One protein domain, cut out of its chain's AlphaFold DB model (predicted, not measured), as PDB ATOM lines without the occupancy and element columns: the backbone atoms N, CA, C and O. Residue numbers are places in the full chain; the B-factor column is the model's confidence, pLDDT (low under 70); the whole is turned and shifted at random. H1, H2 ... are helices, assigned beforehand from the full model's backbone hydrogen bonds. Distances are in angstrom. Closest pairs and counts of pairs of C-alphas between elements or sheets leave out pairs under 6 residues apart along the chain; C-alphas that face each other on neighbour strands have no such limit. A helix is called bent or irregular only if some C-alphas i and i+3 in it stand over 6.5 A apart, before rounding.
ATOM      1  N   GLY A 967     176.814 200.863 167.167       60.29
ATOM      2  CA  GLY A 967     177.799 199.819 166.832       60.29
ATOM      3  C   GLY A 967     178.662 200.098 165.590       60.29
ATOM      4  O   GLY A 967     179.572 199.322 165.294       60.29
ATOM      5  N   SER A 968     178.429 201.204 164.875       58.04
ATOM      6  CA  SER A 968     179.118 201.528 163.613       58.04
ATOM      7  C   SER A 968     180.659 201.530 163.676       58.04
ATOM      8  O   SER A 968     181.303 201.120 162.710       58.04
ATOM      9  N   GLU A 969     181.284 201.903 164.800       58.76
ATOM     10  CA  GLU A 969     182.752 201.863 164.942       58.76
ATOM     11  C   GLU A 969     183.341 200.445 164.854       58.76
ATOM     12  O   GLU A 969     184.404 200.260 164.254       58.76
ATOM     13  N   SER A 970     182.666 199.426 165.403       62.97
ATOM     14  CA  SER A 970     183.103 198.031 165.231       62.97
ATOM     15  C   SER A 970     182.993 197.579 163.775       62.97
ATOM     16  O   SER A 970     183.889 196.896 163.280       62.97
ATOM     17  N   ASP A 971     181.955 198.019 163.063       71.17
ATOM     18  CA  ASP A 971     181.771 197.700 161.648       71.17
ATOM     19  C   ASP A 971     182.878 198.320 160.783       71.17
ATOM     20  O   ASP A 971     183.446 197.634 159.934       71.17
ATOM     21  N   TYR A 972     183.269 199.577 161.027       77.18
ATOM     22  CA  TYR A 972     184.399 200.199 160.321       77.18
ATOM     23  C   TYR A 972     185.710 199.424 160.497       77.18
ATOM     24  O   TYR A 972     186.407 199.187 159.505       77.18
ATOM     25  N   LYS A 973     186.012 198.943 161.712       83.47
ATOM     26  CA  LYS A 973     187.177 198.074 161.963       83.47
ATOM     27  C   LYS A 973     187.086 196.767 161.168       83.47
ATOM     28  O   LYS A 973     188.083 196.340 160.590       83.47
ATOM     29  N   VAL A 974     185.897 196.166 161.050       84.67
ATOM     30  CA  VAL A 974     185.665 194.964 160.221       84.67
ATOM     31  C   VAL A 974     185.879 195.247 158.727       84.67
ATOM     32  O   VAL A 974     186.532 194.450 158.048       84.67
ATOM     33  N   TRP A 975     185.399 196.377 158.198       85.91
ATOM     34  CA  TRP A 975     185.594 196.741 156.785       85.91
ATOM     35  C   TRP A 975     187.065 197.037 156.458       85.91
ATOM     36  O   TRP A 975     187.573 196.565 155.437       85.91
ATOM     37  N   HIS A 976     187.777 197.736 157.348       89.99
ATOM     38  CA  HIS A 976     189.225 197.923 157.235       89.99
ATOM     39  C   HIS A 976     189.990 196.601 157.365       89.99
ATOM     40  O   HIS A 976     190.868 196.336 156.546       89.99
ATOM     41  N   GLY A 977     189.595 195.719 158.287       88.31
ATOM     42  CA  GLY A 977     190.140 194.366 158.420       88.31
ATOM     43  C   GLY A 977     189.920 193.494 157.175       88.31
ATOM     44  O   GLY A 977     190.774 192.674 156.832       88.31
ATOM     45  N   MET A 978     188.819 193.690 156.442       86.44
ATOM     46  CA  MET A 978     188.585 193.000 155.171       86.44
ATOM     47  C   MET A 978     189.525 193.496 154.061       86.44
ATOM     48  O   MET A 978     190.126 192.673 153.367       86.44
ATOM     49  N   LEU A 979     189.700 194.816 153.919       88.79
ATOM     50  CA  LEU A 979     190.669 195.401 152.980       88.79
ATOM     51  C   LEU A 979     192.104 194.973 153.321       88.79
ATOM     52  O   LEU A 979     192.858 194.572 152.434       88.79
ATOM     53  N   LEU A 980     192.452 195.000 154.610       90.67
ATOM     54  CA  LEU A 980     193.739 194.575 155.153       90.67
ATOM     55  C   LEU A 980     194.093 193.147 154.728       90.67
ATOM     56  O   LEU A 980     195.184 192.938 154.207       90.67
ATOM     57  N   ARG A 981     193.173 192.182 154.884       89.89
ATOM     58  CA  ARG A 981     193.392 190.781 154.469       89.89
ATOM     59  C   ARG A 981     193.646 190.669 152.966       89.89
ATOM     60  O   ARG A 981     194.662 190.114 152.563       89.89
ATOM     61  N   CYS A 982     192.799 191.278 152.135       86.26
ATOM     62  CA  CYS A 982     192.968 191.212 150.682       86.26
ATOM     63  C   CYS A 982     194.283 191.847 150.195       86.26
ATOM     64  O   CYS A 982     194.900 191.332 149.267       86.26
ATOM     65  N   TYR A 983     194.733 192.947 150.807       88.46
ATOM     66  CA  TYR A 983     196.038 193.529 150.483       88.46
ATOM     67  C   TYR A 983     197.205 192.724 151.066       88.46
ATOM     68  O   TYR A 983     198.245 192.620 150.416       88.46
ATOM     69  N   HIS A 984     197.040 192.126 152.248       88.90
ATOM     70  CA  HIS A 984     198.036 191.262 152.874       88.90
ATOM     71  C   HIS A 984     198.333 190.037 152.006       88.90
ATOM     72  O   HIS A 984     199.500 189.737 151.777       88.90
ATOM     73  N   ASP A 985     197.306 189.382 151.465       86.02
ATOM     74  CA  ASP A 985     197.464 188.189 150.626       86.02
ATOM     75  C   ASP A 985     198.246 188.503 149.337       86.02
ATOM     76  O   ASP A 985     199.194 187.793 148.998       86.02
ATOM     77  N   VAL A 986     197.937 189.627 148.676       82.23
ATOM     78  CA  VAL A 986     198.686 190.120 147.501       82.23
ATOM     79  C   VAL A 986     200.140 190.441 147.858       82.23
ATOM     80  O   VAL A 986     201.059 190.070 147.129       82.23
ATOM     81  N   VAL A 987     200.381 191.111 148.989       85.28
ATOM     82  CA  VAL A 987     201.744 191.424 149.453       85.28
ATOM     83  C   VAL A 987     202.514 190.149 149.803       85.28
ATOM     84  O   VAL A 987     203.688 190.035 149.456       85.28
ATOM     85  N   HIS A 988     201.870 189.165 150.429       85.38
ATOM     86  CA  HIS A 988     202.476 187.875 150.742       85.38
ATOM     87  C   HIS A 988     202.842 187.096 149.469       85.38
ATOM     88  O   HIS A 988     203.918 186.501 149.413       85.38
ATOM     89  N   GLU A 989     202.009 187.141 148.425       79.14
ATOM     90  CA  GLU A 989     202.329 186.550 147.122       79.14
ATOM     91  C   GLU A 989     203.545 187.233 146.468       79.14
ATOM     92  O   GLU A 989     204.479 186.549 146.047       79.14
ATOM     93  N   VAL A 990     203.595 188.571 146.457       74.67
ATOM     94  CA  VAL A 990     204.743 189.345 145.939       74.67
ATOM     95  C   VAL A 990     206.037 188.986 146.680       74.67
ATOM     96  O   VAL A 990     207.042 188.665 146.044       74.67
ATOM     97  N   LEU A 991     206.004 188.960 148.017       76.81
ATOM     98  CA  LEU A 991     207.139 188.539 148.849       76.81
ATOM     99  C   LEU A 991     207.493 187.054 148.661       76.81
ATOM    100  O   LEU A 991     208.642 186.665 148.861       76.81
ATOM    101  N   GLY A 992     206.526 186.216 148.280       72.76
ATOM    102  CA  GLY A 992     206.734 184.819 147.907       72.76
ATOM    103  C   GLY A 992     207.506 184.675 146.595       72.76
ATOM    104  O   GLY A 992     208.473 183.919 146.540       72.76
ATOM    105  N   ARG A 993     207.145 185.446 145.560       64.46
ATOM    106  CA  ARG A 993     207.836 185.443 144.256       64.46
ATOM    107  C   ARG A 993     209.296 185.912 144.373       64.46
ATOM    108  O   ARG A 993     210.185 185.297 143.789       64.46
ATOM    109  N   GLU A 994     209.573 186.932 145.191       57.14
ATOM    110  CA  GLU A 994     210.948 187.409 145.456       57.14
ATOM    111  C   GLU A 994     211.818 186.404 146.246       57.14
ATOM    112  O   GLU A 994     213.045 186.506 146.237       57.14
ATOM    113  N   LYS A 995     211.216 185.387 146.885       54.48
ATOM    114  CA  LYS A 995     211.928 184.228 147.463       54.48
ATOM    115  C   LYS A 995     212.219 183.119 146.441       54.48
ATOM    116  O   LYS A 995     212.708 182.061 146.834       54.48
ATOM    117  N   GLY A 996     211.928 183.320 145.156       50.25
ATOM    118  CA  GLY A 996     212.359 182.443 144.062       50.25
ATOM    119  C   GLY A 996     213.588 183.008 143.352       50.25
ATOM    120  O   GLY A 996     214.671 182.415 143.381       50.25
ATOM    121  N   GLU A 997     213.431 184.199 142.773       41.58
ATOM    122  CA  GLU A 997     214.457 184.894 141.991       41.58
ATOM    123  C   GLU A 997     215.034 186.095 142.747       41.58
ATOM    124  O   GLU A 997     214.322 186.861 143.390       41.58
ATOM    125  N   VAL A 998     216.355 186.270 142.681       41.62
ATOM    126  CA  VAL A 998     217.079 187.186 143.571       41.62
ATOM    127  C   VAL A 998     216.826 188.645 143.212       41.62
ATOM    128  O   VAL A 998     217.473 189.161 142.302       41.62
ATOM    129  N   LEU A 999     215.925 189.274 143.977       40.98
ATOM    130  CA  LEU A 999     215.941 190.601 144.642       40.98
ATOM    131  C   LEU A 999     216.446 191.867 143.910       40.98
ATOM    132  O   LEU A 999     216.252 192.964 144.424       40.98
ATOM    133  N   LEU A1000     217.068 191.756 142.737       42.05
ATOM    134  CA  LEU A1000     217.650 192.822 141.916       42.05
ATOM    135  C   LEU A1000     217.506 192.569 140.397       42.05
ATOM    136  O   LEU A1000     217.699 193.496 139.610       42.05
ATOM    137  N   GLY A1001     217.104 191.362 139.973       39.77
ATOM    138  CA  GLY A1001     216.544 191.104 138.639       39.77
ATOM    139  C   GLY A1001     215.035 191.376 138.637       39.77
ATOM    140  O   GLY A1001     214.272 190.634 139.243       39.77
ATOM    141  N   LEU A1002     214.594 192.479 138.025       45.72
ATOM    142  CA  LEU A1002     213.290 193.087 138.332       45.72
ATOM    143  C   LEU A1002     212.167 192.744 137.336       45.72
ATOM    144  O   LEU A1002     211.951 193.474 136.368       45.72
ATOM    145  N   SER A1003     211.360 191.733 137.657       43.81
ATOM    146  CA  SER A1003     210.004 191.531 137.113       43.81
ATOM    147  C   SER A1003     209.063 192.650 137.592       43.81
ATOM    148  O   SER A1003     208.754 192.724 138.773       43.81
ATOM    149  N   SER A1004     208.668 193.598 136.735       50.14
ATOM    150  CA  SER A1004     208.000 194.852 137.156       50.14
ATOM    151  C   SER A1004     206.778 194.659 138.074       50.14
ATOM    152  O   SER A1004     206.048 193.694 137.931       50.14
ATOM    153  N   THR A1005     206.507 195.597 138.988       57.00
ATOM    154  CA  THR A1005     205.350 195.494 139.897       57.00
ATOM    155  C   THR A1005     204.069 196.001 139.235       57.00
ATOM    156  O   THR A1005     204.062 197.036 138.558       57.00
ATOM    157  N   ASN A1006     202.978 195.259 139.398       63.91
ATOM    158  CA  ASN A1006     201.653 195.601 138.880       63.91
ATOM    159  C   ASN A1006     201.085 196.824 139.649       63.91
ATOM    160  O   ASN A1006     201.290 196.920 140.861       63.91
ATOM    161  N   PRO A1007     200.346 197.761 139.012       63.66
ATOM    162  CA  PRO A1007     199.585 198.806 139.714       63.66
ATOM    163  C   PRO A1007     198.783 198.326 140.934       63.66
ATOM    164  O   PRO A1007     198.721 199.035 141.941       63.66
ATOM    165  N   PHE A1008     198.213 197.117 140.875       69.49
ATOM    166  CA  PHE A1008     197.514 196.502 142.005       69.49
ATOM    167  C   PHE A1008     198.455 196.186 143.170       69.49
ATOM    168  O   PHE A1008     198.187 196.600 144.292       69.49
ATOM    169  N   GLU A1009     199.581 195.519 142.903       74.91
ATOM    170  CA  GLU A1009     200.605 195.176 143.901       74.91
ATOM    171  C   GLU A1009     201.183 196.443 144.544       74.91
ATOM    172  O   GLU A1009     201.303 196.532 145.764       74.91
ATOM    173  N   ARG A1010     201.465 197.475 143.734       76.58
ATOM    174  CA  ARG A1010     201.917 198.785 144.223       76.58
ATOM    175  C   ARG A1010     200.873 199.446 145.129       76.58
ATOM    176  O   ARG A1010     201.245 199.997 146.163       76.58
ATOM    177  N   THR A1011     199.589 199.386 144.772       77.88
ATOM    178  CA  THR A1011     198.498 199.933 145.601       77.88
ATOM    179  C   THR A1011     198.323 199.126 146.892       77.88
ATOM    180  O   THR A1011     198.178 199.718 147.957       77.88
ATOM    181  N   ALA A1012     198.439 197.796 146.827       83.95
ATOM    182  CA  ALA A1012     198.367 196.903 147.979       83.95
ATOM    183  C   ALA A1012     199.480 197.178 148.996       83.95
ATOM    184  O   ALA A1012     199.196 197.433 150.161       83.95
ATOM    185  N   VAL A1013     200.738 197.231 148.541       85.60
ATOM    186  CA  VAL A1013     201.890 197.597 149.384       85.60
ATOM    187  C   VAL A1013     201.672 198.959 150.053       85.60
ATOM    188  O   VAL A1013     202.056 199.129 151.207       85.60
ATOM    189  N   LYS A1014     201.047 199.916 149.356       83.16
ATOM    190  CA  LYS A1014     200.852 201.303 149.804       83.16
ATOM    191  C   LYS A1014     199.727 201.489 150.833       83.16
ATOM    192  O   LYS A1014     199.921 202.240 151.783       83.16
ATOM    193  N   GLU A1015     198.574 200.846 150.645       86.21
ATOM    194  CA  GLU A1015     197.398 200.993 151.528       86.21
ATOM    195  C   GLU A1015     197.384 199.985 152.696       86.21
ATOM    196  O   GLU A1015     196.682 200.211 153.683       86.21
ATOM    197  N   LEU A1016     198.187 198.907 152.641       90.79
ATOM    198  CA  LEU A1016     198.283 197.905 153.716       90.79
ATOM    199  C   LEU A1016     198.523 198.520 155.113       90.79
ATOM    200  O   LEU A1016     197.783 198.160 156.031       90.79
ATOM    201  N   PRO A1017     199.489 199.445 155.324       90.25
ATOM    202  CA  PRO A1017     199.759 199.963 156.665       90.25
ATOM    203  C   PRO A1017     198.623 200.849 157.190       90.25
ATOM    204  O   PRO A1017     198.323 200.797 158.376       90.25
ATOM    205  N   TYR A1018     197.955 201.606 156.313       90.20
ATOM    206  CA  TYR A1018     196.805 202.442 156.676       90.20
ATOM    207  C   TYR A1018     195.654 201.591 157.218       90.20
ATOM    208  O   TYR A1018     195.188 201.801 158.333       90.20
ATOM    209  N   HIS A1019     195.245 200.564 156.469       91.20
ATOM    210  CA  HIS A1019     194.168 199.677 156.907       91.20
ATOM    211  C   HIS A1019     194.540 198.819 158.126       91.20
ATOM    212  O   HIS A1019     193.640 198.412 158.853       91.20
ATOM    213  N   ALA A1020     195.830 198.583 158.391       90.20
ATOM    214  CA  ALA A1020     196.275 197.927 159.620       90.20
ATOM    215  C   ALA A1020     196.051 198.803 160.866       90.20
ATOM    216  O   ALA A1020     195.633 198.281 161.897       90.20
ATOM    217  N   VAL A1021     196.285 200.121 160.769       89.92
ATOM    218  CA  VAL A1021     196.020 201.072 161.866       89.92
ATOM    219  C   VAL A1021     194.518 201.206 162.114       89.92
ATOM    220  O   VAL A1021     194.074 200.999 163.238       89.92
ATOM    221  N   GLU A1022     193.726 201.470 161.069       88.74
ATOM    222  CA  GLU A1022     192.269 201.665 161.197       88.74
ATOM    223  C   GLU A1022     191.532 200.392 161.669       88.74
ATOM    224  O   GLU A1022     190.516 200.472 162.357       88.74
ATOM    225  N   ALA A1023     192.051 199.199 161.350       87.49
ATOM    226  CA  ALA A1023     191.538 197.928 161.874       87.49
ATOM    227  C   ALA A1023     192.031 197.591 163.299       87.49
ATOM    228  O   ALA A1023     191.601 196.587 163.859       87.49
ATOM    229  N   GLN A1024     192.935 198.397 163.876       86.11
ATOM    230  CA  GLN A1024     193.647 198.145 165.142       86.11
ATOM    231  C   GLN A1024     194.491 196.850 165.164       86.11
ATOM    232  O   GLN A1024     194.852 196.333 166.221       86.11
ATOM    233  N   GLU A1025     194.896 196.349 163.995       84.89
ATOM    234  CA  GLU A1025     195.649 195.100 163.830       84.89
ATOM    235  C   GLU A1025     197.169 195.341 163.879       84.89
ATOM    236  O   GLU A1025     197.908 195.145 162.906       84.89
ATOM    237  N   ALA A1026     197.658 195.769 165.050       83.28
ATOM    238  CA  ALA A1026     199.062 196.140 165.277       83.28
ATOM    239  C   ALA A1026     200.072 195.042 164.883       83.28
ATOM    240  O   ALA A1026     201.202 195.331 164.471       83.28
ATOM    241  N   HIS A1027     199.650 193.776 164.942       87.74
ATOM    242  CA  HIS A1027     200.477 192.628 164.592       87.74
ATOM    243  C   HIS A1027     200.965 192.654 163.133       87.74
ATOM    244  O   HIS A1027     202.104 192.260 162.876       87.74
ATOM    245  N   VAL A1028     200.161 193.156 162.183       88.37
ATOM    246  CA  VAL A1028     200.556 193.243 160.764       88.37
ATOM    247  C   VAL A1028     201.680 194.262 160.586       88.37
ATOM    248  O   VAL A1028     202.635 194.016 159.847       88.37
ATOM    249  N   ILE A1029     201.632 195.377 161.320       90.55
ATOM    250  CA  ILE A1029     202.687 196.391 161.262       90.55
ATOM    251  C   ILE A1029     203.998 195.815 161.807       90.55
ATOM    252  O   ILE A1029     205.015 195.835 161.114       90.55
ATOM    253  N   HIS A1030     203.981 195.218 163.000       88.53
ATOM    254  CA  HIS A1030     205.207 194.713 163.626       88.53
ATOM    255  C   HIS A1030     205.784 193.437 162.982       88.53
ATOM    256  O   HIS A1030     207.000 193.241 163.065       88.53
ATOM    257  N   ARG A1031     204.962 192.581 162.349       86.85
ATOM    258  CA  ARG A1031     205.406 191.300 161.751       86.85
ATOM    259  C   ARG A1031     205.564 191.304 160.229       86.85
ATOM    260  O   ARG A1031     206.323 190.479 159.732       86.85
ATOM    261  N   VAL A1032     204.876 192.183 159.495       86.64
ATOM    262  CA  VAL A1032     204.907 192.215 158.016       86.64
ATOM    263  C   VAL A1032     205.545 193.508 157.509       86.64
ATOM    264  O   VAL A1032     206.527 193.454 156.770       86.64
ATOM    265  N   VAL A1033     205.033 194.666 157.941       89.22
ATOM    266  CA  VAL A1033     205.492 195.988 157.465       89.22
ATOM    267  C   VAL A1033     206.913 196.298 157.952       89.22
ATOM    268  O   VAL A1033     207.761 196.725 157.171       89.22
ATOM    269  N   LEU A1034     207.214 196.035 159.228       90.30
ATOM    270  CA  LEU A1034     208.561 196.166 159.799       90.30
ATOM    271  C   LEU A1034     209.427 194.930 159.486       90.30
ATOM    272  O   LEU A1034     209.911 194.249 160.392       90.30
ATOM    273  N   THR A1035     209.609 194.619 158.200       88.32
ATOM    274  CA  THR A1035     210.519 193.562 157.727       88.32
ATOM    275  C   THR A1035     211.372 194.039 156.553       88.32
ATOM    276  O   THR A1035     210.936 194.855 155.738       88.32
ATOM    277  N   MET A1036     212.596 193.515 156.438       85.42
ATOM    278  CA  MET A1036     213.513 193.889 155.352       85.42
ATOM    279  C   MET A1036     212.969 193.572 153.947       85.42
ATOM    280  O   MET A1036     213.054 194.462 153.103       85.42
ATOM    281  N   PRO A1037     212.351 192.399 153.673       82.53
ATOM    282  CA  PRO A1037     211.753 192.122 152.364       82.53
ATOM    283  C   PRO A1037     210.679 193.142 151.974       82.53
ATOM    284  O   PRO A1037     210.745 193.730 150.897       82.53
ATOM    285  N   TYR A1038     209.735 193.435 152.875       87.06
ATOM    286  CA  TYR A1038     208.702 194.440 152.617       87.06
ATOM    287  C   TYR A1038     209.318 195.827 152.370       87.06
ATOM    288  O   TYR A1038     208.916 196.537 151.446       87.06
ATOM    289  N   LEU A1039     210.356 196.193 153.128       87.24
ATOM    290  CA  LEU A1039     211.045 197.466 152.950       87.24
ATOM    291  C   LEU A1039     211.770 197.578 151.597       87.24
ATOM    292  O   LEU A1039     211.767 198.647 150.977       87.24
ATOM    293  N   MET A1040     212.348 196.479 151.109       79.97
ATOM    294  CA  MET A1040     212.944 196.402 149.773       79.97
ATOM    295  C   MET A1040     211.883 196.594 148.679       79.97
ATOM    296  O   MET A1040     212.098 197.413 147.784       79.97
ATOM    297  N   VAL A1041     210.706 195.960 148.793       79.75
ATOM    298  CA  VAL A1041     209.565 196.171 147.874       79.75
ATOM    299  C   VAL A1041     209.072 197.625 147.893       79.75
ATOM    300  O   VAL A1041     208.820 198.215 146.838       79.75
ATOM    301  N   VAL A1042     208.973 198.250 149.071       84.29
ATOM    302  CA  VAL A1042     208.574 199.663 149.212       84.29
ATOM    303  C   VAL A1042     209.537 200.589 148.469       84.29
ATOM    304  O   VAL A1042     209.094 201.425 147.675       84.29
ATOM    305  N   TYR A1043     210.849 200.444 148.673       78.59
ATOM    306  CA  TYR A1043     211.835 201.304 148.011       78.59
ATOM    307  C   TYR A1043     211.994 201.005 146.521       78.59
ATOM    308  O   TYR A1043     212.106 201.942 145.730       78.59
ATOM    309  N   ARG A1044     211.892 199.735 146.114       70.76
ATOM    310  CA  ARG A1044     211.769 199.305 144.712       70.76
ATOM    311  C   ARG A1044     210.626 200.027 143.987       70.76
ATOM    312  O   ARG A1044     210.793 200.441 142.841       70.76
ATOM    313  N   ASN A1045     209.498 200.225 144.668       71.52
ATOM    314  CA  ASN A1045     208.321 200.927 144.151       71.52
ATOM    315  C   ASN A1045     208.354 202.454 144.378       71.52
ATOM    316  O   ASN A1045     207.381 203.138 144.068       71.52
ATOM    317  N   SER A1046     209.454 203.012 144.903       73.07
ATOM    318  CA  SER A1046     209.605 204.426 145.297       73.07
ATOM    319  C   SER A1046     208.583 204.935 146.336       73.07
ATOM    320  O   SER A1046     208.372 206.137 146.481       73.07
ATOM    321  N   LEU A1047     207.989 204.027 147.121       77.51
ATOM    322  CA  LEU A1047     206.916 204.317 148.082       77.51
ATOM    323  C   LEU A1047     207.399 204.798 149.467       77.51
ATOM    324  O   LEU A1047     206.584 204.949 150.376       77.51
ATOM    325  N   GLY A1048     208.700 205.060 149.647       80.30
ATOM    326  CA  GLY A1048     209.318 205.314 150.960       80.30
ATOM    327  C   GLY A1048     208.667 206.429 151.794       80.30
ATOM    328  O   GLY A1048     208.493 206.266 152.999       80.30
ATOM    329  N   TYR A1049     208.206 207.516 151.163       83.28
ATOM    330  CA  TYR A1049     207.442 208.559 151.863       83.28
ATOM    331  C   TYR A1049     206.108 208.042 152.428       83.28
ATOM    332  O   TYR A1049     205.779 208.356 153.569       83.28
ATOM    333  N   HIS A1050     205.345 207.255 151.658       83.31
ATOM    334  CA  HIS A1050     204.026 206.774 152.090       83.31
ATOM    335  C   HIS A1050     204.182 205.836 153.282       83.31
ATOM    336  O   HIS A1050     203.457 205.979 154.261       83.31
ATOM    337  N   LEU A1051     205.199 204.966 153.249       88.00
ATOM    338  CA  LEU A1051     205.549 204.143 154.401       88.00
ATOM    339  C   LEU A1051     205.832 205.007 155.639       88.00
ATOM    340  O   LEU A1051     205.248 204.759 156.685       88.00
ATOM    341  N   VAL A1052     206.665 206.049 155.535       88.91
ATOM    342  CA  VAL A1052     206.940 206.920 156.692       88.91
ATOM    343  C   VAL A1052     205.677 207.646 157.175       88.91
ATOM    344  O   VAL A1052     205.458 207.696 158.383       88.91
ATOM    345  N   ARG A1053     204.817 208.149 156.274       86.40
ATOM    346  CA  ARG A1053     203.532 208.785 156.628       86.40
ATOM    347  C   ARG A1053     202.650 207.847 157.456       86.40
ATOM    348  O   ARG A1053     202.192 208.237 158.527       86.40
ATOM    349  N   GLU A1054     202.443 206.615 156.988       88.63
ATOM    350  CA  GLU A1054     201.608 205.645 157.707       88.63
ATOM    351  C   GLU A1054     202.266 205.149 159.000       88.63
ATOM    352  O   GLU A1054     201.570 204.981 159.994       88.63
ATOM    353  N   LEU A1055     203.593 204.970 159.044       91.05
ATOM    354  CA  LEU A1055     204.286 204.579 160.279       91.05
ATOM    355  C   LEU A1055     204.216 205.674 161.357       91.05
ATOM    356  O   LEU A1055     204.127 205.341 162.534       91.05
ATOM    357  N   ILE A1056     204.210 206.962 160.988       90.09
ATOM    358  CA  ILE A1056     203.955 208.057 161.943       90.09
ATOM    359  C   ILE A1056     202.510 207.991 162.453       90.09
ATOM    360  O   ILE A1056     202.294 208.117 163.655       90.09
ATOM    361  N   SER A1057     201.535 207.741 161.570       88.64
ATOM    362  CA  SER A1057     200.128 207.563 161.963       88.64
ATOM    363  C   SER A1057     199.956 206.383 162.933       88.64
ATOM    364  O   SER A1057     199.364 206.529 164.001       88.64
ATOM    365  N   ALA A1058     200.581 205.244 162.617       90.35
ATOM    366  CA  ALA A1058     200.634 204.062 163.473       90.35
ATOM    367  C   ALA A1058     201.299 204.355 164.824       90.35
ATOM    368  O   ALA A1058     200.777 203.961 165.861       90.35
ATOM    369  N   PHE A1059     202.428 205.074 164.835       91.83
ATOM    370  CA  PHE A1059     203.110 205.434 166.077       91.83
ATOM    371  C   PHE A1059     202.250 206.345 166.953       91.83
ATOM    372  O   PHE A1059     202.188 206.121 168.158       91.83
ATOM    373  N   ASN A1060     201.584 207.343 166.367       90.81
ATOM    374  CA  ASN A1060     200.672 208.217 167.100       90.81
ATOM    375  C   ASN A1060     199.559 207.391 167.771       90.81
ATOM    376  O   ASN A1060     199.399 207.485 168.985       90.81
ATOM    377  N   ILE A1095     211.141 204.680 161.897       90.17
ATOM    378  CA  ILE A1095     210.715 206.007 161.410       90.17
ATOM    379  C   ILE A1095     211.917 206.954 161.268       90.17
ATOM    380  O   ILE A1095     212.046 207.642 160.252       90.17
ATOM    381  N   TYR A1096     212.829 206.965 162.244       87.63
ATOM    382  CA  TYR A1096     214.039 207.787 162.183       87.63
ATOM    383  C   TYR A1096     215.028 207.324 161.103       87.63
ATOM    384  O   TYR A1096     215.511 208.166 160.342       87.63
ATOM    385  N   PHE A1097     215.294 206.017 160.993       88.33
ATOM    386  CA  PHE A1097     216.137 205.450 159.935       88.33
ATOM    387  C   PHE A1097     215.623 205.842 158.545       88.33
ATOM    388  O   PHE A1097     216.355 206.428 157.742       88.33
ATOM    389  N   LEU A1098     214.339 205.586 158.287       87.86
ATOM    390  CA  LEU A1098     213.712 205.871 157.004       87.86
ATOM    391  C   LEU A1098     213.748 207.366 156.701       87.86
ATOM    392  O   LEU A1098     214.209 207.751 155.633       87.86
ATOM    393  N   ARG A1099     213.369 208.232 157.650       83.21
ATOM    394  CA  ARG A1099     213.414 209.689 157.457       83.21
ATOM    395  C   ARG A1099     214.827 210.208 157.161       83.21
ATOM    396  O   ARG A1099     214.960 211.103 156.328       83.21
ATOM    397  N   GLN A1100     215.870 209.662 157.795       82.24
ATOM    398  CA  GLN A1100     217.254 210.091 157.553       82.24
ATOM    399  C   GLN A1100     217.773 209.636 156.177       82.24
ATOM    400  O   GLN A1100     218.466 210.400 155.504       82.24
ATOM    401  N   TYR A1101     217.453 208.409 155.750       79.53
ATOM    402  CA  TYR A1101     218.047 207.796 154.555       79.53
ATOM    403  C   TYR A1101     217.125 207.742 153.323       79.53
ATOM    404  O   TYR A1101     217.599 207.360 152.254       79.53
ATOM    405  N   ASN A1102     215.856 208.168 153.403       81.01
ATOM    406  CA  ASN A1102     214.874 208.029 152.316       81.01
ATOM    407  C   ASN A1102     215.375 208.539 150.959       81.01
ATOM    408  O   ASN A1102     215.244 207.845 149.961       81.01
ATOM    409  N   SER A1103     216.001 209.715 150.909       72.54
ATOM    410  CA  SER A1103     216.500 210.291 149.653       72.54
ATOM    411  C   SER A1103     217.644 209.478 149.020       72.54
ATOM    412  O   SER A1103     217.778 209.476 147.794       72.54
ATOM    413  N   LYS A1104     218.435 208.754 149.828       70.52
ATOM    414  CA  LYS A1104     219.447 207.779 149.380       70.52
ATOM    415  C   LYS A1104     218.765 206.478 148.940       70.52
ATOM    416  O   LYS A1104     219.039 205.992 147.849       70.52
ATOM    417  N   LEU A1105     217.829 205.959 149.733       74.41
ATOM    418  CA  LEU A1105     217.135 204.691 149.479       74.41
ATOM    419  C   LEU A1105     216.180 204.734 148.277       74.41
ATOM    420  O   LEU A1105     216.129 203.783 147.507       74.41
ATOM    421  N   THR A1106     215.473 205.841 148.042       71.56
ATOM    422  CA  THR A1106     214.614 206.015 146.856       71.56
ATOM    423  C   THR A1106     215.427 206.091 145.562       71.56
ATOM    424  O   THR A1106     214.956 205.638 144.524       71.56
ATOM    425  N   LYS A1107     216.656 206.626 145.609       62.13
ATOM    426  CA  LYS A1107     217.590 206.586 144.471       62.13
ATOM    427  C   LYS A1107     218.225 205.202 144.298       62.13
ATOM    428  O   LYS A1107     218.490 204.789 143.173       62.13
ATOM    429  N   TYR A1108     218.481 204.506 145.404       62.11
ATOM    430  CA  TYR A1108     219.309 203.301 145.453       62.11
ATOM    431  C   TYR A1108     218.647 202.215 146.328       62.11
ATOM    432  O   TYR A1108     219.129 201.913 147.423       62.11
ATOM    433  N   PRO A1109     217.541 201.603 145.861       63.87
ATOM    434  CA  PRO A1109     216.690 200.726 146.679       63.87
ATOM    435  C   PRO A1109     217.372 199.428 147.128       63.87
ATOM    436  O   PRO A1109     216.945 198.794 148.085       63.87
ATOM    437  N   HIS A1110     218.466 199.043 146.478       61.73
ATOM    438  CA  HIS A1110     219.254 197.867 146.836       61.73
ATOM    439  C   HIS A1110     220.180 198.089 148.047       61.73
ATOM    440  O   HIS A1110     220.754 197.135 148.563       61.73
ATOM    441  N   LEU A1111     220.321 199.333 148.525       64.06
ATOM    442  CA  LEU A1111     221.110 199.674 149.714       64.06
ATOM    443  C   LEU A1111     220.332 199.573 151.028       64.06
ATOM    444  O   LEU A1111     220.909 199.845 152.081       64.06
ATOM    445  N   VAL A1112     219.044 199.216 150.994       73.33
ATOM    446  CA  VAL A1112     218.179 199.153 152.187       73.33
ATOM    447  C   VAL A1112     218.819 198.313 153.297       73.33
ATOM    448  O   VAL A1112     218.988 198.807 154.408       73.33
ATOM    449  N   VAL A1113     219.263 197.093 152.981       68.25
ATOM    450  CA  VAL A1113     219.880 196.183 153.962       68.25
ATOM    451  C   VAL A1113     221.259 196.685 154.412       68.25
ATOM    452  O   VAL A1113     221.521 196.748 155.610       68.25
ATOM    453  N   GLY A1114     222.120 197.108 153.478       61.65
ATOM    454  CA  GLY A1114     223.459 197.617 153.799       61.65
ATOM    455  C   GLY A1114     223.422 198.847 154.713       61.65
ATOM    456  O   GLY A1114     224.059 198.863 155.760       61.65
ATOM    457  N   THR A1115     222.597 199.844 154.388       68.14
ATOM    458  CA  THR A1115     222.455 201.059 155.214       68.14
ATOM    459  C   THR A1115     221.778 200.794 156.560       68.14
ATOM    460  O   THR A1115     222.157 201.415 157.553       68.14
ATOM    461  N   ALA A1116     220.827 199.855 156.642       72.28
ATOM    462  CA  ALA A1116     220.259 199.408 157.915       72.28
ATOM    463  C   ALA A1116     221.351 198.843 158.843       72.28
ATOM    464  O   ALA A1116     221.433 199.226 160.011       72.28
ATOM    465  N   ILE A1117     222.233 198.005 158.294       65.27
ATOM    466  CA  ILE A1117     223.387 197.395 158.969       65.27
ATOM    467  C   ILE A1117     224.423 198.454 159.396       65.27
ATOM    468  O   ILE A1117     224.790 198.496 160.574       65.27
ATOM    469  N   GLU A1118     224.834 199.348 158.486       61.62
ATOM    470  CA  GLU A1118     225.745 200.482 158.751       61.62
ATOM    471  C   GLU A1118     225.215 201.400 159.869       61.62
ATOM    472  O   GLU A1118     225.966 201.868 160.727       61.62
ATOM    473  N   SER A1119     223.901 201.644 159.893       70.67
ATOM    474  CA  SER A1119     223.265 202.583 160.823       70.67
ATOM    475  C   SER A1119     223.074 202.058 162.255       70.67
ATOM    476  O   SER A1119     222.565 202.793 163.105       70.67
ATOM    477  N   GLY A1120     223.516 200.833 162.569       66.75
ATOM    478  CA  GLY A1120     223.277 200.175 163.864       66.75
ATOM    479  C   GLY A1120     223.790 200.919 165.103       66.75
ATOM    480  O   GLY A1120     223.256 200.728 166.190       66.75
ATOM    481  N   ASN A1121     224.753 201.835 164.945       64.68
ATOM    482  CA  ASN A1121     225.199 202.737 166.019       64.68
ATOM    483  C   ASN A1121     224.130 203.773 166.436       64.68
ATOM    484  O   ASN A1121     224.228 204.352 167.517       64.68
ATOM    485  N   ARG A1122     223.145 204.053 165.570       70.40
ATOM    486  CA  ARG A1122     222.032 204.992 165.811       70.40
ATOM    487  C   ARG A1122     220.686 204.285 165.961       70.40
ATOM    488  O   ARG A1122     219.882 204.728 166.773       70.40
ATOM    489  N   TYR A1123     220.460 203.219 165.191       82.28
ATOM    490  CA  TYR A1123     219.180 202.508 165.091       82.28
ATOM    491  C   TYR A1123     219.379 201.004 165.357       82.28
ATOM    492  O   TYR A1123     219.416 200.205 164.414       82.28
ATOM    493  N   PRO A1124     219.561 200.595 166.629       81.01
ATOM    494  CA  PRO A1124     219.909 199.220 166.982       81.01
ATOM    495  C   PRO A1124     218.902 198.198 166.444       81.01
ATOM    496  O   PRO A1124     219.324 197.258 165.770       81.01
ATOM    497  N   TYR A1125     217.594 198.403 166.648       86.41
ATOM    498  CA  TYR A1125     216.563 197.439 166.233       86.41
ATOM    499  C   TYR A1125     216.533 197.206 164.716       86.41
ATOM    500  O   TYR A1125     216.478 196.062 164.270       86.41
ATOM    501  N   VAL A1126     216.655 198.273 163.918       86.41
ATOM    502  CA  VAL A1126     216.694 198.190 162.447       86.41
ATOM    503  C   VAL A1126     217.900 197.364 161.984       86.41
ATOM    504  O   VAL A1126     217.779 196.514 161.103       86.41
ATOM    505  N   SER A1127     219.061 197.556 162.622       80.93
ATOM    506  CA  SER A1127     220.261 196.770 162.316       80.93
ATOM    507  C   SER A1127     220.170 195.314 162.791       80.93
ATOM    508  O   SER A1127     220.704 194.430 162.124       80.93
ATOM    509  N   MET A1128     219.478 195.038 163.903       82.48
ATOM    510  CA  MET A1128     219.232 193.675 164.387       82.48
ATOM    511  C   MET A1128     218.336 192.898 163.423       82.48
ATOM    512  O   MET A1128     218.688 191.782 163.051       82.48
ATOM    513  N   ASP A1129     217.245 193.505 162.954       83.42
ATOM    514  CA  ASP A1129     216.349 192.895 161.966       83.42
ATOM    515  C   ASP A1129     217.067 192.638 160.631       83.42
ATOM    516  O   ASP A1129     216.891 191.585 160.017       83.42
ATOM    517  N   ALA A1130     217.922 193.571 160.196       75.67
ATOM    518  CA  ALA A1130     218.727 193.407 158.989       75.67
ATOM    519  C   ALA A1130     219.748 192.267 159.121       75.67
ATOM    520  O   ALA A1130     219.862 191.440 158.215       75.67
ATOM    521  N   ARG A1131     220.433 192.162 160.268       69.54
ATOM    522  CA  ARG A1131     221.322 191.030 160.580       69.54
ATOM    523  C   ARG A1131     220.559 189.709 160.610       69.54
ATOM    524  O   ARG A1131     221.008 188.755 159.988       69.54
ATOM    525  N   ALA A1132     219.407 189.661 161.280       74.67
ATOM    526  CA  ALA A1132     218.574 188.464 161.361       74.67
ATOM    527  C   ALA A1132     218.145 187.991 159.960       74.67
ATOM    528  O   ALA A1132     218.330 186.822 159.621       74.67
ATOM    529  N   TYR A1133     217.673 188.912 159.115       73.23
ATOM    530  CA  TYR A1133     217.328 188.622 157.724       73.23
ATOM    531  C   TYR A1133     218.523 188.073 156.922       73.23
ATOM    532  O   TYR A1133     218.402 187.028 156.284       73.23
ATOM    533  N   VAL A1134     219.698 188.708 157.011       62.55
ATOM    534  CA  VAL A1134     220.918 188.216 156.344       62.55
ATOM    535  C   VAL A1134     221.308 186.822 156.850       62.55
ATOM    536  O   VAL A1134     221.563 185.935 156.038       62.55
ATOM    537  N   THR A1135     221.276 186.573 158.165       63.20
ATOM    538  CA  THR A1135     221.586 185.238 158.711       63.20
ATOM    539  C   THR A1135     220.621 184.156 158.229       63.20
ATOM    540  O   THR A1135     221.061 183.033 158.008       63.20
ATOM    541  N   GLN A1136     219.342 184.479 157.997       64.18
ATOM    542  CA  GLN A1136     218.374 183.543 157.413       64.18
ATOM    543  C   GLN A1136     218.715 183.219 155.951       64.18
ATOM    544  O   GLN A1136     218.768 182.046 155.587       64.18
ATOM    545  N   MET A1137     219.023 184.231 155.133       58.17
ATOM    546  CA  MET A1137     219.367 184.050 153.711       58.17
ATOM    547  C   MET A1137     220.688 183.286 153.495       58.17
ATOM    548  O   MET A1137     220.871 182.648 152.458       58.17
ATOM    549  N   LEU A1138     221.598 183.314 154.477       50.90
ATOM    550  CA  LEU A1138     222.863 182.569 154.470       50.90
ATOM    551  C   LEU A1138     222.731 181.103 154.927       50.90
ATOM    552  O   LEU A1138     223.709 180.356 154.855       50.90
ATOM    553  N   THR A1139     221.557 180.658 155.391       57.36
ATOM    554  CA  THR A1139     221.378 179.270 155.851       57.36
ATOM    555  C   THR A1139     221.510 178.244 154.718       57.36
ATOM    556  O   THR A1139     221.213 178.502 153.547       57.36
ATOM    557  N   ILE A1140     221.951 177.031 155.075       52.87
ATOM    558  CA  ILE A1140     222.244 175.940 154.124       52.87
ATOM    559  C   ILE A1140     220.996 175.511 153.323       52.87
ATOM    560  O   ILE A1140     221.127 175.001 152.212       52.87
ATOM    561  N   THR A1141     219.795 175.774 153.839       52.47
ATOM    562  CA  THR A1141     218.505 175.462 153.210       52.47
ATOM    563  C   THR A1141     218.087 176.436 152.100       52.47
ATOM    564  O   THR A1141     217.219 176.086 151.303       52.47
ATOM    565  N   CYS A1142     218.689 177.628 151.991       49.01
ATOM    566  CA  CYS A1142     218.391 178.568 150.904       49.01
ATOM    567  C   CYS A1142     219.168 178.217 149.614       49.01
ATOM    568  O   CYS A1142     220.361 177.886 149.691       49.01
ATOM    569  N   PRO A1143     218.538 178.309 148.422       50.96
ATOM    570  CA  PRO A1143     219.156 177.931 147.152       50.96
ATOM    571  C   PRO A1143     220.338 178.842 146.795       50.96
ATOM    572  O   PRO A1143     220.290 180.054 147.000       50.96
ATOM    573  N   LEU A1144     221.386 178.268 146.189       44.28
ATOM    574  CA  LEU A1144     222.678 178.931 145.929       44.28
ATOM    575  C   LEU A1144     222.580 180.294 145.224       44.28
ATOM    576  O   LEU A1144     223.405 181.169 145.479       44.28
ATOM    577  N   ARG A1145     221.568 180.510 144.372       42.33
ATOM    578  CA  ARG A1145     221.331 181.818 143.742       42.33
ATOM    579  C   ARG A1145     221.091 182.912 144.792       42.33
ATOM    580  O   ARG A1145     221.701 183.968 144.691       42.33
ATOM    581  N   GLN A1146     220.292 182.657 145.829       42.97
ATOM    582  CA  GLN A1146     219.921 183.645 146.857       42.97
ATOM    583  C   GLN A1146     221.064 184.036 147.799       42.97
ATOM    584  O   GLN A1146     221.022 185.118 148.380       42.97
ATOM    585  N   ARG A1147     222.128 183.228 147.870       45.24
ATOM    586  CA  ARG A1147     223.361 183.579 148.595       45.24
ATOM    587  C   ARG A1147     224.235 184.600 147.853       45.24
ATOM    588  O   ARG A1147     225.202 185.080 148.422       45.24
ATOM    589  N   ARG A1148     223.904 184.974 146.605       38.47
ATOM    590  CA  ARG A1148     224.661 185.954 145.789       38.47
ATOM    591  C   ARG A1148     224.496 187.416 146.221       38.47
ATOM    592  O   ARG A1148     225.005 188.310 145.548       38.47
ATOM    593  N   LEU A1149     223.785 187.683 147.315       34.97
ATOM    594  CA  LEU A1149     223.789 189.000 147.938       34.97
ATOM    595  C   LEU A1149     225.142 189.233 148.611       34.97
ATOM    596  O   LEU A1149     225.398 188.736 149.704       34.97
ATOM    597  N   SER A1150     225.974 190.063 147.980       30.84
ATOM    598  CA  SER A1150     226.948 190.869 148.717       30.84
ATOM    599  C   SER A1150     226.252 191.493 149.928       30.84
ATOM    600  O   SER A1150     225.230 192.139 149.706       30.84
ATOM    601  N   PHE A1151     226.777 191.324 151.147       35.88
ATOM    602  CA  PHE A1151     226.909 192.377 152.172       35.88
ATOM    603  C   PHE A1151     227.488 191.839 153.500       35.88
ATOM    604  O   PHE A1151     226.945 190.930 154.113       35.88
ATOM    605  N   PHE A1152     228.561 192.499 153.949       33.53
ATOM    606  CA  PHE A1152     228.958 192.788 155.339       33.53
ATOM    607  C   PHE A1152     228.619 191.816 156.486       33.53
ATOM    608  O   PHE A1152     227.488 191.738 156.969       33.53
ATOM    609  N   THR A1153     229.674 191.316 157.132       28.12
ATOM    610  CA  THR A1153     229.643 190.966 158.556       28.12
ATOM    611  C   THR A1153     229.682 192.227 159.423       28.12
ATOM    612  O   THR A1153     230.706 192.892 159.567       28.12
ATOM    613  N   THR A1154     228.565 192.557 160.070       27.78
ATOM    614  CA  THR A1154     228.567 193.579 161.128       27.78
ATOM    615  C   THR A1154     229.269 193.094 162.389       27.78
ATOM    616  O   THR A1154     228.733 192.253 163.109       27.78
ATOM    617  N   MET A1155     230.354 193.769 162.759       27.54
ATOM    618  CA  MET A1155     230.649 194.033 164.165       27.54
ATOM    619  C   MET A1155     230.631 195.538 164.397       27.54
ATOM    620  O   MET A1155     231.543 196.264 164.018       27.54
ATOM    621  N   ALA A1156     229.552 196.010 165.017       24.10
ATOM    622  CA  ALA A1156     229.558 197.324 165.632       24.10
ATOM    623  C   ALA A1156     230.303 197.209 166.966       24.10
ATOM    624  O   ALA A1156     229.878 196.396 167.785       24.10
ATOM    625  N   LEU A1157     231.360 198.007 167.165       25.59
ATOM    626  CA  LEU A1157     231.619 198.813 168.373       25.59
ATOM    627  C   LEU A1157     233.015 199.482 168.342       25.59
ATOM    628  O   LEU A1157     234.019 198.850 168.052       25.59
ATOM    629  N   SER A1158     233.038 200.745 168.783       28.67
ATOM    630  CA  SER A1158     234.158 201.452 169.440       28.67
ATOM    631  C   SER A1158     235.332 202.080 168.642       28.67
ATOM    632  O   SER A1158     236.269 201.421 168.215       28.67
TER     633      SER A1158
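Overview. This is residues 967 to 1060 and 1095 to 1158 of the 1578 residues of an uncharacterized protein of Trypanosoma brucei brucei (strain 927/4 GUTat10.1) (UniProt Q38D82). A cluster of helices is built round the short helix H4, which H2, H5, H6 and H7 surround in an arc, with H8 crossing H4 and H7 beside it. The long helix H1, 38.2 A from first to last C-alpha, packs on H2 and makes much of the length, its first residues reaching one end, while residues 1138 to 1158 make a tail without a named element at the other end. The printed part has 158 residues, with eight named helices, H1 to H8 in chain order, and no named strand: all helix. It is compact, with a radius of gyration of the C-alphas of 16.3 A, and only just elongated, with spans of 54 by 36 by 29 A.

Arrangement. H1, residues 968 to 993, and H2, residues 1007 to 1022, form a helical hairpin; they touch at Tyr 983 and Ala 1012, C-alphas 4.8 A apart, at a steep tilt of 41 degrees, opposite ways. H2 has a kink of 37 degrees near residue 1015. Its residues 1017 to 1020 alone touch H3, residues 1026 to 1033, in a second helical hairpin; the closest C-alphas are those of Ala 1020 and Val 1028, 6.4 A apart. H2 and H4, residues 1036 to 1044, are the hubs, touching four helices each. H5, residues 1048 to 1060, touches H2 at a shallow tilt of 13 degrees, the same way, closest at C-alphas 1021 and 1058, 5.7 A apart. H6, residues 1095 to 1107, touches H5 at a shallow tilt of 9 degrees, opposite ways, closest at C-alphas 1052 and 1095, 6.1 A apart. H7, residues 1109 to 1121, touches H4, closest at C-alphas 1043 and 1109, 5.1 A apart. H8, residues 1124 to 1137, touches H7 with its residues 1126 to 1131 alone, closest at C-alphas 1117 and 1127, 4.6 A apart. H1 and H8 are among the pairs that are apart. Every O i to N i+4 pair is within hydrogen-bond range in H3, H4, H5 and H8; the counts are 21 of 22 in H1, 10 of 12 in H2, 6 of 9 in H6 and 5 of 9 in H7.

Along the chain. H1 begins at C-alpha 968, (179.118, 201.528, 163.613), and is 38.2 A long. H2 measures 22.9 A, H7 21.2 A and H8 20.2 A; H8 ends at C-alpha 1137, (219.367, 184.050, 153.711). H2, H6 and H7 are irregular: C-alphas 1014 and 1017 are 7.1 A apart, 1100 and 1103 7.9 A, 1118 and 1121 7.6 A.

Size, cuts and confidence. The C-alphas farthest apart, of Gly 967 and Ser 1158, are 56.4 A apart. Residues 1061 to 1094 are not printed; C-alphas 1060 and 1095 are 11.8 A apart across this cut. The link H1 to H2 is long, with 13 residues. Mean pLDDT of the printed part is 71.6; 58 residues are under 70, among them 993 to 1008 and 1134 to 1158.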